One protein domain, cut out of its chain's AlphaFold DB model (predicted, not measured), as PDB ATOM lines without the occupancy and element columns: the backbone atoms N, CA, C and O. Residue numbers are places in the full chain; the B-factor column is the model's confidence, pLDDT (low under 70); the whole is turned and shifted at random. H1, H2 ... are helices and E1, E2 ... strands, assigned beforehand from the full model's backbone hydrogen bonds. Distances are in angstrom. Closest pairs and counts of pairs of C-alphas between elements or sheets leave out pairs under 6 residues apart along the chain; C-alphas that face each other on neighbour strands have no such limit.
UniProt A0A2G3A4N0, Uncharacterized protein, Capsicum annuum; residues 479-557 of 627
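What this domain is: This is residues 479 to 557 of the 627 residues of an uncharacterized protein of Capsicum annuum (UniProt A0A2G3A4N0). Little regular structure: loops make most of a body with the short strand E3 near its middle, hairpin E1 and E2 and helices H2 and H3 around it, and H1 on H2 at one end. Residues 491 to 498 stick out. The 79 printed residues run H1, E1, E2, E3, H2, H3, class mixed, with 27 in named elements; E1 and E2 form an antiparallel sheet. The whole is compact, radius of gyration of the C-alphas 12.5 A, spanning 35 by 24 by 21 A.

Where its parts are: H1, residues 479 to 486, is 10.5 A long from C-alpha 479 at (77.241, -71.397, 36.711). E1 is 502 to 504, E2 510 to 512, E3 516 to 518. H2, 541 to 546, spans 8.7 A; H3, 552 to 555, ends at C-alpha 555, (52.396, -80.585, 33.009).

How they stand to each other: H1 and H2 touch at Ala 485 and Arg 546, closest C-alphas 6.0 A, at a steep tilt of 54 degrees, the same way. In hairpin E1 and E2, N 503 and O 511 are 2.8 A apart, within hydrogen-bond range. E3 pairs with no named strand; its closest C-alphas to H3 are Val 517 and Leu 552, 5.5 A. H2 and H3 are apart. Every O i to N i+4 pair is within range in H1 and H2; H3 is too short for one.

The domain as a whole: The printed part has no cut. Links H1 to E1 and E3 to H2 are long. Residues 488 to 498, 524 to 530 and 555 to 557 have pLDDT under 70.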
ATOM      1  N   HIS A 479      76.000 -70.639  36.491       91.88
ATOM      2  CA  HIS A 479      77.241 -71.397  36.711       91.88
ATOM      3  C   HIS A 479      77.088 -72.445  37.822       91.88
ATOM      4  O   HIS A 479      77.580 -73.561  37.688       91.88
ATOM      5  N   VAL A 480      76.395 -72.104  38.915       92.44
ATOM      6  CA  VAL A 480      76.120 -73.048  40.012       92.44
ATOM      7  C   VAL A 480      75.241 -74.199  39.521       92.44
ATOM      8  O   VAL A 480      75.501 -75.355  39.838       92.44
ATOM      9  N   LEU A 481      74.219 -73.902  38.718       92.19
ATOM     10  CA  LEU A 481      73.330 -74.906  38.136       92.19
ATOM     11  C   LEU A 481      74.049 -75.809  37.126       92.19
ATOM     12  O   LEU A 481      73.789 -77.009  37.114       92.19
ATOM     13  N   GLU A 482      74.960 -75.268  36.313       91.50
ATOM     14  CA  GLU A 482      75.816 -76.078  35.440       91.50
ATOM     15  C   GLU A 482      76.721 -77.008  36.255       91.50
ATOM     16  O   GLU A 482      76.743 -78.206  35.988       91.50
ATOM     17  N   ALA A 483      77.365 -76.503  37.313       90.00
ATOM     18  CA  ALA A 483      78.184 -77.322  38.206       90.00
ATOM     19  C   ALA A 483      77.374 -78.450  38.872       90.00
ATOM     20  O   ALA A 483      77.853 -79.579  38.958       90.00
ATOM     21  N   ILE A 484      76.130 -78.181  39.291       89.62
ATOM     22  CA  ILE A 484      75.214 -79.212  39.806       89.62
ATOM     23  C   ILE A 484      74.886 -80.237  38.713       89.62
ATOM     24  O   ILE A 484      74.934 -81.434  38.972       89.62
ATOM     25  N   ALA A 485      74.576 -79.790  37.495       88.06
ATOM     26  CA  ALA A 485      74.221 -80.680  36.391       88.06
ATOM     27  C   ALA A 485      75.397 -81.551  35.913       88.06
ATOM     28  O   ALA A 485      75.172 -82.629  35.358       88.06
ATOM     29  N   ASP A 486      76.638 -81.081  36.066       86.94
ATOM     30  CA  ASP A 486      77.859 -81.834  35.750       86.94
ATOM     31  C   ASP A 486      78.179 -82.888  36.820       86.94
ATOM     32  O   ASP A 486      78.795 -83.916  36.532       86.94
ATOM     33  N   CYS A 487      77.710 -82.683  38.053       79.56
ATOM     34  CA  CYS A 487      77.764 -83.692  39.102       79.56
ATOM     35  C   CYS A 487      76.672 -84.750  38.853       79.56
ATOM     36  O   CYS A 487      75.564 -84.598  39.349       79.56
ATOM     37  N   ASN A 488      76.971 -85.800  38.071       62.59
ATOM     38  CA  ASN A 488      76.080 -86.923  37.705       62.59
ATOM     39  C   ASN A 488      74.852 -87.120  38.630       62.59
ATOM     40  O   ASN A 488      74.918 -87.825  39.642       62.59
ATOM     41  N   MET A 489      73.711 -86.542  38.234       59.12
ATOM     42  CA  MET A 489      72.457 -86.556  39.004       59.12
ATOM     43  C   MET A 489      71.826 -87.955  39.128       59.12
ATOM     44  O   MET A 489      70.981 -88.161  39.996       59.12
ATOM     45  N   ASP A 490      72.273 -88.939  38.339       52.31
ATOM     46  CA  ASP A 490      71.785 -90.330  38.373       52.31
ATOM     47  C   ASP A 490      71.986 -91.011  39.744       52.31
ATOM     48  O   ASP A 490      71.269 -91.947  40.096       52.31
ATOM     49  N   SER A 491      72.952 -90.532  40.538       47.22
ATOM     50  CA  SER A 491      73.251 -91.020  41.893       47.22
ATOM     51  C   SER A 491      72.471 -90.286  42.994       47.22
ATOM     52  O   SER A 491      72.481 -90.720  44.148       47.22
ATOM     53  N   LEU A 492      71.824 -89.165  42.675       48.25
ATOM     54  CA  LEU A 492      71.123 -88.306  43.625       48.25
ATOM     55  C   LEU A 492      69.628 -88.604  43.555       48.25
ATOM     56  O   LEU A 492      68.814 -87.772  43.159       48.25
ATOM     57  N   MET A 493      69.265 -89.821  43.969       45.34
ATOM     58  CA  MET A 493      67.905 -90.112  44.420       45.34
ATOM     59  C   MET A 493      67.547 -89.031  45.445       45.34
ATOM     60  O   MET A 493      68.108 -88.989  46.540       45.34
ATOM     61  N   PHE A 494      66.660 -88.123  45.044       48.25
ATOM     62  CA  PHE A 494      66.267 -86.868  45.699       48.25
ATOM     63  C   PHE A 494      65.605 -87.057  47.086       48.25
ATOM     64  O   PHE A 494      64.926 -86.170  47.593       48.25
ATOM     65  N   GLU A 495      65.768 -88.231  47.697       42.16
ATOM     66  CA  GLU A 495      65.111 -88.673  48.923       42.16
ATOM     67  C   GLU A 495      65.974 -88.471  50.183       42.16
ATOM     68  O   GLU A 495      65.452 -88.570  51.291       42.16
ATOM     69  N   ALA A 496      67.274 -88.168  50.052       43.28
ATOM     70  CA  ALA A 496      68.186 -88.090  51.203       43.28
ATOM     71  C   ALA A 496      68.513 -86.666  51.697       43.28
ATOM     72  O   ALA A 496      68.946 -86.518  52.841       43.28
ATOM     73  N   SER A 497      68.305 -85.618  50.894       48.38
ATOM     74  CA  SER A 497      68.593 -84.237  51.302       48.38
ATOM     75  C   SER A 497      67.321 -83.415  51.480       48.38
ATOM     76  O   SER A 497      66.458 -83.320  50.615       48.38
ATOM     77  N   SER A 498      67.206 -82.778  52.640       59.44
ATOM     78  CA  SER A 498      66.108 -81.876  53.001       59.44
ATOM     79  C   SER A 498      66.179 -80.509  52.298       59.44
ATOM     80  O   SER A 498      65.329 -79.650  52.542       59.44
ATOM     81  N   THR A 499      67.179 -80.283  51.439       71.00
ATOM     82  CA  THR A 499      67.430 -79.014  50.744       71.00
ATOM     83  C   THR A 499      66.898 -79.057  49.307       71.00
ATOM     84  O   THR A 499      67.461 -79.772  48.476       71.00
ATOM     85  N   PRO A 500      65.840 -78.297  48.974       82.81
ATOM     86  CA  PRO A 500      65.284 -78.287  47.624       82.81
ATOM     87  C   PRO A 500      66.207 -77.576  46.623       82.81
ATOM     88  O   PRO A 500      66.830 -76.568  46.959       82.81
ATOM     89  N   LEU A 501      66.230 -78.044  45.370       90.12
ATOM     90  CA  LEU A 501      66.876 -77.329  44.263       90.12
ATOM     91  C   LEU A 501      66.141 -76.013  43.991       90.12
ATOM     92  O   LEU A 501      64.915 -75.999  43.859       90.12
ATOM     93  N   LEU A 502      66.889 -74.916  43.896       92.81
ATOM     94  CA  LEU A 502      66.356 -73.577  43.658       92.81
ATOM     95  C   LEU A 502      66.765 -73.082  42.272       92.81
ATOM     96  O   LEU A 502      67.935 -73.149  41.915       92.81
ATOM     97  N   LEU A 503      65.817 -72.537  41.512       94.06
ATOM     98  CA  LEU A 503      66.065 -71.913  40.215       94.06
ATOM     99  C   LEU A 503      65.271 -70.608  40.070       94.06
ATOM    100  O   LEU A 503      64.225 -70.453  40.703       94.06
ATOM    101  N   PRO A 504      65.735 -69.660  39.243       94.75
ATOM    102  CA  PRO A 504      64.995 -68.449  38.943       94.75
ATOM    103  C   PRO A 504      63.776 -68.755  38.064       94.75
ATOM    104  O   PRO A 504      63.868 -69.474  37.063       94.75
ATOM    105  N   ASP A 505      62.630 -68.182  38.423       92.81
ATOM    106  CA  ASP A 505      61.439 -68.165  37.576       92.81
ATOM    107  C   ASP A 505      61.560 -67.132  36.437       92.81
ATOM    108  O   ASP A 505      62.550 -66.410  36.321       92.81
ATOM    109  N   SER A 506      60.542 -67.023  35.584       91.19
ATOM    110  CA  SER A 506      60.512 -66.069  34.466       91.19
ATOM    111  C   SER A 506      60.645 -64.598  34.873       91.19
ATOM    112  O   SER A 506      60.981 -63.774  34.024       91.19
ATOM    113  N   SER A 507      60.407 -64.262  36.144       90.44
ATOM    114  CA  SER A 507      60.620 -62.924  36.708       90.44
ATOM    115  C   SER A 507      61.988 -62.751  37.376       90.44
ATOM    116  O   SER A 507      62.274 -61.683  37.911       90.44
ATOM    117  N   GLY A 508      62.836 -63.781  37.338       92.38
ATOM    118  CA  GLY A 508      64.160 -63.784  37.949       92.38
ATOM    119  C   GLY A 508      64.137 -64.043  39.454       92.38
ATOM    120  O   GLY A 508      65.120 -63.736  40.115       92.38
ATOM    121  N   VAL A 509      63.047 -64.570  40.022       94.19
ATOM    122  CA  VAL A 509      62.934 -64.846  41.467       94.19
ATOM    123  C   VAL A 509      63.277 -66.309  41.755       94.19
ATOM    124  O   VAL A 509      62.713 -67.207  41.133       94.19
ATOM    125  N   LEU A 510      64.174 -66.561  42.717       93.81
ATOM    126  CA  LEU A 510      64.567 -67.921  43.122       93.81
ATOM    127  C   LEU A 510      63.410 -68.688  43.777       93.81
ATOM    128  O   LEU A 510      62.900 -68.298  44.830       93.81
ATOM    129  N   MET A 511      63.057 -69.829  43.191       91.00
ATOM    130  CA  MET A 511      61.960 -70.703  43.596       91.00
ATOM    131  C   MET A 511      62.375 -72.180  43.542       91.00
ATOM    132  O   MET A 511      63.289 -72.557  42.819       91.00
ATOM    133  N   ASN A 512      61.687 -73.034  44.303       90.62
ATOM    134  CA  ASN A 512      61.872 -74.486  44.258       90.62
ATOM    135  C   ASN A 512      61.600 -75.051  42.849       90.62
ATOM    136  O   ASN A 512      60.556 -74.759  42.260       90.62
ATOM    137  N   ALA A 513      62.502 -75.909  42.365       89.50
ATOM    138  CA  ALA A 513      62.416 -76.621  41.092       89.50
ATOM    139  C   ALA A 513      61.064 -77.319  40.867       89.50
ATOM    140  O   ALA A 513      60.532 -77.282  39.762       89.50
ATOM    141  N   GLY A 514      60.455 -77.893  41.913       84.50
ATOM    142  CA  GLY A 514      59.159 -78.577  41.813       84.50
ATOM    143  C   GLY A 514      57.997 -77.675  41.372       84.50
ATOM    144  O   GLY A 514      57.018 -78.161  40.794       84.50
ATOM    145  N   ASN A 515      58.122 -76.362  41.584       87.75
ATOM    146  CA  ASN A 515      57.137 -75.350  41.190       87.75
ATOM    147  C   ASN A 515      57.421 -74.745  39.806       87.75
ATOM    148  O   ASN A 515      56.683 -73.859  39.365       87.75
ATOM    149  N   LEU A 516      58.484 -75.195  39.137       89.69
ATOM    150  CA  LEU A 516      58.953 -74.658  37.870       89.69
ATOM    151  C   LEU A 516      58.805 -75.670  36.738       89.69
ATOM    152  O   LEU A 516      58.837 -76.884  36.944       89.69
ATOM    153  N   VAL A 517      58.615 -75.145  35.532       88.50
ATOM    154  CA  VAL A 517      58.537 -75.917  34.289       88.50
ATOM    155  C   VAL A 517      59.314 -75.180  33.208       88.50
ATOM    156  O   VAL A 517      59.293 -73.947  33.155       88.50
ATOM    157  N   TYR A 518      60.017 -75.902  32.342       87.56
ATOM    158  CA  TYR A 518      60.720 -75.270  31.228       87.56
ATOM    159  C   TYR A 518      59.839 -75.254  29.976       87.56
ATOM    160  O   TYR A 518      59.073 -76.181  29.713       87.56
ATOM    161  N   ASN A 519      59.918 -74.167  29.205       83.81
ATOM    162  CA  ASN A 519      59.101 -74.002  28.008       83.81
ATOM    163  C   ASN A 519      59.750 -74.702  26.804       83.81
ATOM    164  O   ASN A 519      60.634 -74.143  26.151       83.81
ATOM    165  N   ASP A 520      59.299 -75.919  26.509       78.56
ATOM    166  CA  ASP A 520      59.669 -76.696  25.321       78.56
ATOM    167  C   ASP A 520      58.679 -76.541  24.154       78.56
ATOM    168  O   ASP A 520      58.903 -77.076  23.069       78.56
ATOM    169  N   ALA A 521      57.592 -75.799  24.364       77.12
ATOM    170  CA  ALA A 521      56.533 -75.570  23.393       77.12
ATOM    171  C   ALA A 521      56.152 -74.080  23.363       77.12
ATOM    172  O   ALA A 521      55.066 -73.708  23.813       77.12
ATOM    173  N   PRO A 522      57.017 -73.202  22.812       73.19
ATOM    174  CA  PRO A 522      56.832 -71.747  22.846       73.19
ATOM    175  C   PRO A 522      55.568 -71.243  22.133       73.19
ATOM    176  O   PRO A 522      55.205 -70.080  22.277       73.19
ATOM    177  N   TRP A 523      54.904 -72.100  21.354       72.19
ATOM    178  CA  TRP A 523      53.623 -71.819  20.707       72.19
ATOM    179  C   TRP A 523      52.400 -72.022  21.616       72.19
ATOM    180  O   TRP A 523      51.301 -71.637  21.221       72.19
ATOM    181  N   MET A 524      52.552 -72.641  22.792       66.06
ATOM    182  CA  MET A 524      51.481 -72.768  23.786       66.06
ATOM    183  C   MET A 524      51.326 -71.458  24.564       66.06
ATOM    184  O   MET A 524      52.314 -70.796  24.878       66.06
ATOM    185  N   GLU A 525      50.091 -71.077  24.901       61.59
ATOM    186  CA  GLU A 525      49.862 -69.914  25.762       61.59
ATOM    187  C   GLU A 525      50.473 -70.177  27.146       61.59
ATOM    188  O   GLU A 525      50.043 -71.079  27.861       61.59
ATOM    189  N   SER A 526      51.469 -69.374  27.527       58.97
ATOM    190  CA  SER A 526      52.248 -69.465  28.776       58.97
ATOM    191  C   SER A 526      51.449 -69.215  30.067       58.97
ATOM    192  O   SER A 526      52.028 -68.883  31.104       58.97
ATOM    193  N   ASN A 527      50.123 -69.326  30.022       55.31
ATOM    194  CA  ASN A 527      49.258 -69.145  31.177       55.31
ATOM    195  C   ASN A 527      49.485 -70.316  32.136       55.31
ATOM    196  O   ASN A 527      49.118 -71.441  31.818       55.31
ATOM    197  N   THR A 528      50.122 -70.030  33.278       58.25
ATOM    198  CA  THR A 528      50.391 -70.908  34.437       58.25
ATOM    199  C   THR A 528      49.606 -72.226  34.424       58.25
ATOM    200  O   THR A 528      48.522 -72.325  35.007       58.25
ATOM    201  N   VAL A 529      50.140 -73.247  33.755       60.69
ATOM    202  CA  VAL A 529      49.509 -74.567  33.705       60.69
ATOM    203  C   VAL A 529      49.755 -75.247  35.053       60.69
ATOM    204  O   VAL A 529      50.894 -75.375  35.497       60.69
ATOM    205  N   GLY A 530      48.683 -75.628  35.754       64.00
ATOM    206  CA  GLY A 530      48.778 -76.350  37.030       64.00
ATOM    207  C   GLY A 530      49.384 -75.554  38.195       64.00
ATOM    208  O   GLY A 530      49.908 -76.155  39.127       64.00
ATOM    209  N   GLY A 531      49.360 -74.216  38.148       72.38
ATOM    210  CA  GLY A 531      49.925 -73.358  39.203       72.38
ATOM    211  C   GLY A 531      51.459 -73.293  39.236       72.38
ATOM    212  O   GLY A 531      52.013 -72.625  40.107       72.38
ATOM    213  N   LYS A 532      52.143 -73.944  38.284       83.50
ATOM    214  CA  LYS A 532      53.599 -73.868  38.115       83.50
ATOM    215  C   LYS A 532      54.003 -72.643  37.290       83.50
ATOM    216  O   LYS A 532      53.231 -72.153  36.460       83.50
ATOM    217  N   ARG A 533      55.215 -72.137  37.523       87.94
ATOM    218  CA  ARG A 533      55.800 -70.996  36.795       87.94
ATOM    219  C   ARG A 533      56.825 -71.462  35.768       87.94
ATOM    220  O   ARG A 533      57.375 -72.552  35.883       87.94
ATOM    221  N   LEU A 534      57.094 -70.625  34.770       89.56
ATOM    222  CA  LEU A 534      58.157 -70.892  33.805       89.56
ATOM    223  C   LEU A 534      59.531 -70.628  34.429       89.56
ATOM    224  O   LEU A 534      59.686 -69.667  35.184       89.56
ATOM    225  N   VAL A 535      60.519 -71.451  34.081       92.50
ATOM    226  CA  VAL A 535      61.941 -71.197  34.367       92.50
ATOM    227  C   VAL A 535      62.410 -69.931  33.635       92.50
ATOM    228  O   VAL A 535      61.919 -69.612  32.548       92.50
ATOM    229  N   HIS A 536      63.361 -69.203  34.225       93.75
ATOM    230  CA  HIS A 536      63.968 -68.023  33.614       93.75
ATOM    231  C   HIS A 536      64.580 -68.325  32.227       93.75
ATOM    232  O   HIS A 536      65.279 -69.330  32.084       93.75
ATOM    233  N   PRO A 537      64.425 -67.442  31.218       89.69
ATOM    234  CA  PRO A 537      64.952 -67.667  29.865       89.69
ATOM    235  C   PRO A 537      66.475 -67.824  29.752       89.69
ATOM    236  O   PRO A 537      66.959 -68.254  28.709       89.69
ATOM    237  N   SER A 538      67.242 -67.452  30.783       91.00
ATOM    238  CA  SER A 538      68.700 -67.658  30.797       91.00
ATOM    239  C   SER A 538      69.098 -69.125  30.931       91.00
ATOM    240  O   SER A 538      70.225 -69.471  30.599       91.00
ATOM    241  N   ILE A 539      68.204 -69.973  31.441       91.69
ATOM    242  CA  ILE A 539      68.457 -71.400  31.612       91.69
ATOM    243  C   ILE A 539      68.041 -72.102  30.325       91.69
ATOM    244  O   ILE A 539      66.887 -72.023  29.896       91.69
ATOM    245  N   SER A 540      68.993 -72.786  29.693       90.38
ATOM    246  CA  SER A 540      68.730 -73.523  28.460       90.38
ATOM    247  C   SER A 540      67.807 -74.719  28.711       90.38
ATOM    248  O   SER A 540      67.785 -75.298  29.798       90.38
ATOM    249  N   GLN A 541      67.069 -75.135  27.680       87.94
ATOM    250  CA  GLN A 541      66.203 -76.319  27.762       87.94
ATOM    251  C   GLN A 541      66.996 -77.585  28.117       87.94
ATOM    252  O   GLN A 541      66.514 -78.408  28.884       87.94
ATOM    253  N   ASN A 542      68.225 -77.718  27.606       88.56
ATOM    254  CA  ASN A 542      69.099 -78.846  27.923       88.56
ATOM    255  C   ASN A 542      69.527 -78.847  29.399       88.56
ATOM    256  O   ASN A 542      69.507 -79.895  30.034       88.56
ATOM    257  N   LEU A 543      69.873 -77.682  29.957       90.69
ATOM    258  CA  LEU A 543      70.226 -77.570  31.373       90.69
ATOM    259  C   LEU A 543      69.015 -77.864  32.270       90.69
ATOM    260  O   LEU A 543      69.139 -78.601  33.240       90.69
ATOM    261  N   ALA A 544      67.836 -77.342  31.922       89.38
ATOM    262  CA  ALA A 544      66.599 -77.617  32.650       89.38
ATOM    263  C   ALA A 544      66.250 -79.118  32.678       89.38
ATOM    264  O   ALA A 544      65.884 -79.636  33.731       89.38
ATOM    265  N   ASP A 545      66.408 -79.805  31.545       85.50
ATOM    266  CA  ASP A 545      66.188 -81.249  31.413       85.50
ATOM    267  C   ASP A 545      67.181 -82.059  32.267       85.50
ATOM    268  O   ASP A 545      66.772 -82.888  33.079       85.50
ATOM    269  N   ARG A 546      68.482 -81.730  32.200       87.56
ATOM    270  CA  ARG A 546      69.536 -82.347  33.033       87.56
ATOM    271  C   ARG A 546      69.325 -82.149  34.538       87.56
ATOM    272  O   ARG A 546      69.753 -82.982  35.331       87.56
ATOM    273  N   LEU A 547      68.676 -81.054  34.931       87.44
ATOM    274  CA  LEU A 547      68.317 -80.748  36.320       87.44
ATOM    275  C   LEU A 547      66.990 -81.395  36.756       87.44
ATOM    276  O   LEU A 547      66.544 -81.172  37.882       87.44
ATOM    277  N   GLY A 548      66.342 -82.174  35.882       84.44
ATOM    278  CA  GLY A 548      65.095 -82.881  36.178       84.44
ATOM    279  C   GLY A 548      63.858 -81.980  36.236       84.44
ATOM    280  O   GLY A 548      62.850 -82.347  36.845       84.44
ATOM    281  N   ILE A 549      63.908 -80.787  35.635       87.19
ATOM    282  CA  ILE A 549      62.754 -79.885  35.573       87.19
ATOM    283  C   ILE A 549      61.759 -80.423  34.549       87.19
ATOM    284  O   ILE A 549      62.124 -80.832  33.454       87.19
ATOM    285  N   GLN A 550      60.471 -80.383  34.879       84.12
ATOM    286  CA  GLN A 550      59.427 -80.874  33.984       84.12
ATOM    287  C   GLN A 550      59.227 -79.954  32.769       84.12
ATOM    288  O   GLN A 550      59.221 -78.725  32.886       84.12
ATOM    289  N   SER A 551      59.000 -80.564  31.605       83.62
ATOM    290  CA  SER A 551      58.574 -79.875  30.382       83.62
ATOM    291  C   SER A 551      57.166 -79.286  30.541       83.62
ATOM    292  O   SER A 551      56.283 -79.890  31.151       83.62
ATOM    293  N   LEU A 552      56.909 -78.120  29.942       80.19
ATOM    294  CA  LEU A 552      55.572 -77.515  29.912       80.19
ATOM    295  C   LEU A 552      54.523 -78.472  29.317       80.19
ATOM    296  O   LEU A 552      53.391 -78.531  29.801       80.19
ATOM    297  N   ARG A 553      54.893 -79.257  28.298       74.56
ATOM    298  CA  ARG A 553      53.998 -80.258  27.696       74.56
ATOM    299  C   ARG A 553      53.657 -81.408  28.642       74.56
ATOM    300  O   ARG A 553      52.556 -81.944  28.535       74.56
ATOM    301  N   SER A 554      54.546 -81.784  29.564       70.94
ATOM    302  CA  SER A 554      54.275 -82.874  30.515       70.94
ATOM    303  C   SER A 554      53.355 -82.455  31.666       70.94
ATOM    304  O   SER A 554      52.697 -83.304  32.260       70.94
ATOM    305  N   VAL A 555      53.243 -81.152  31.939       68.50
ATOM    306  CA  VAL A 555      52.396 -80.585  33.009       68.50
ATOM    307  C   VAL A 555      50.920 -80.549  32.614       68.50
ATOM    308  O   VAL A 555      50.041 -80.579  33.474       68.50
ATOM    309  N   SER A 556      50.643 -80.459  31.310       55.56
ATOM    310  CA  SER A 556      49.333 -80.047  30.812       55.56
ATOM    311  C   SER A 556      48.330 -81.178  30.618       55.56
ATOM    312  O   SER A 556      47.149 -80.860  30.529       55.56
ATOM    313  N   LEU A 557      48.699 -82.470  30.569       54.47
ATOM    314  CA  LEU A 557      47.660 -83.504  30.455       54.47
ATOM    315  C   LEU A 557      48.090 -84.965  30.719       54.47
ATOM    316  O   LEU A 557      49.166 -85.403  30.322       54.47
TER     317      LEU A 557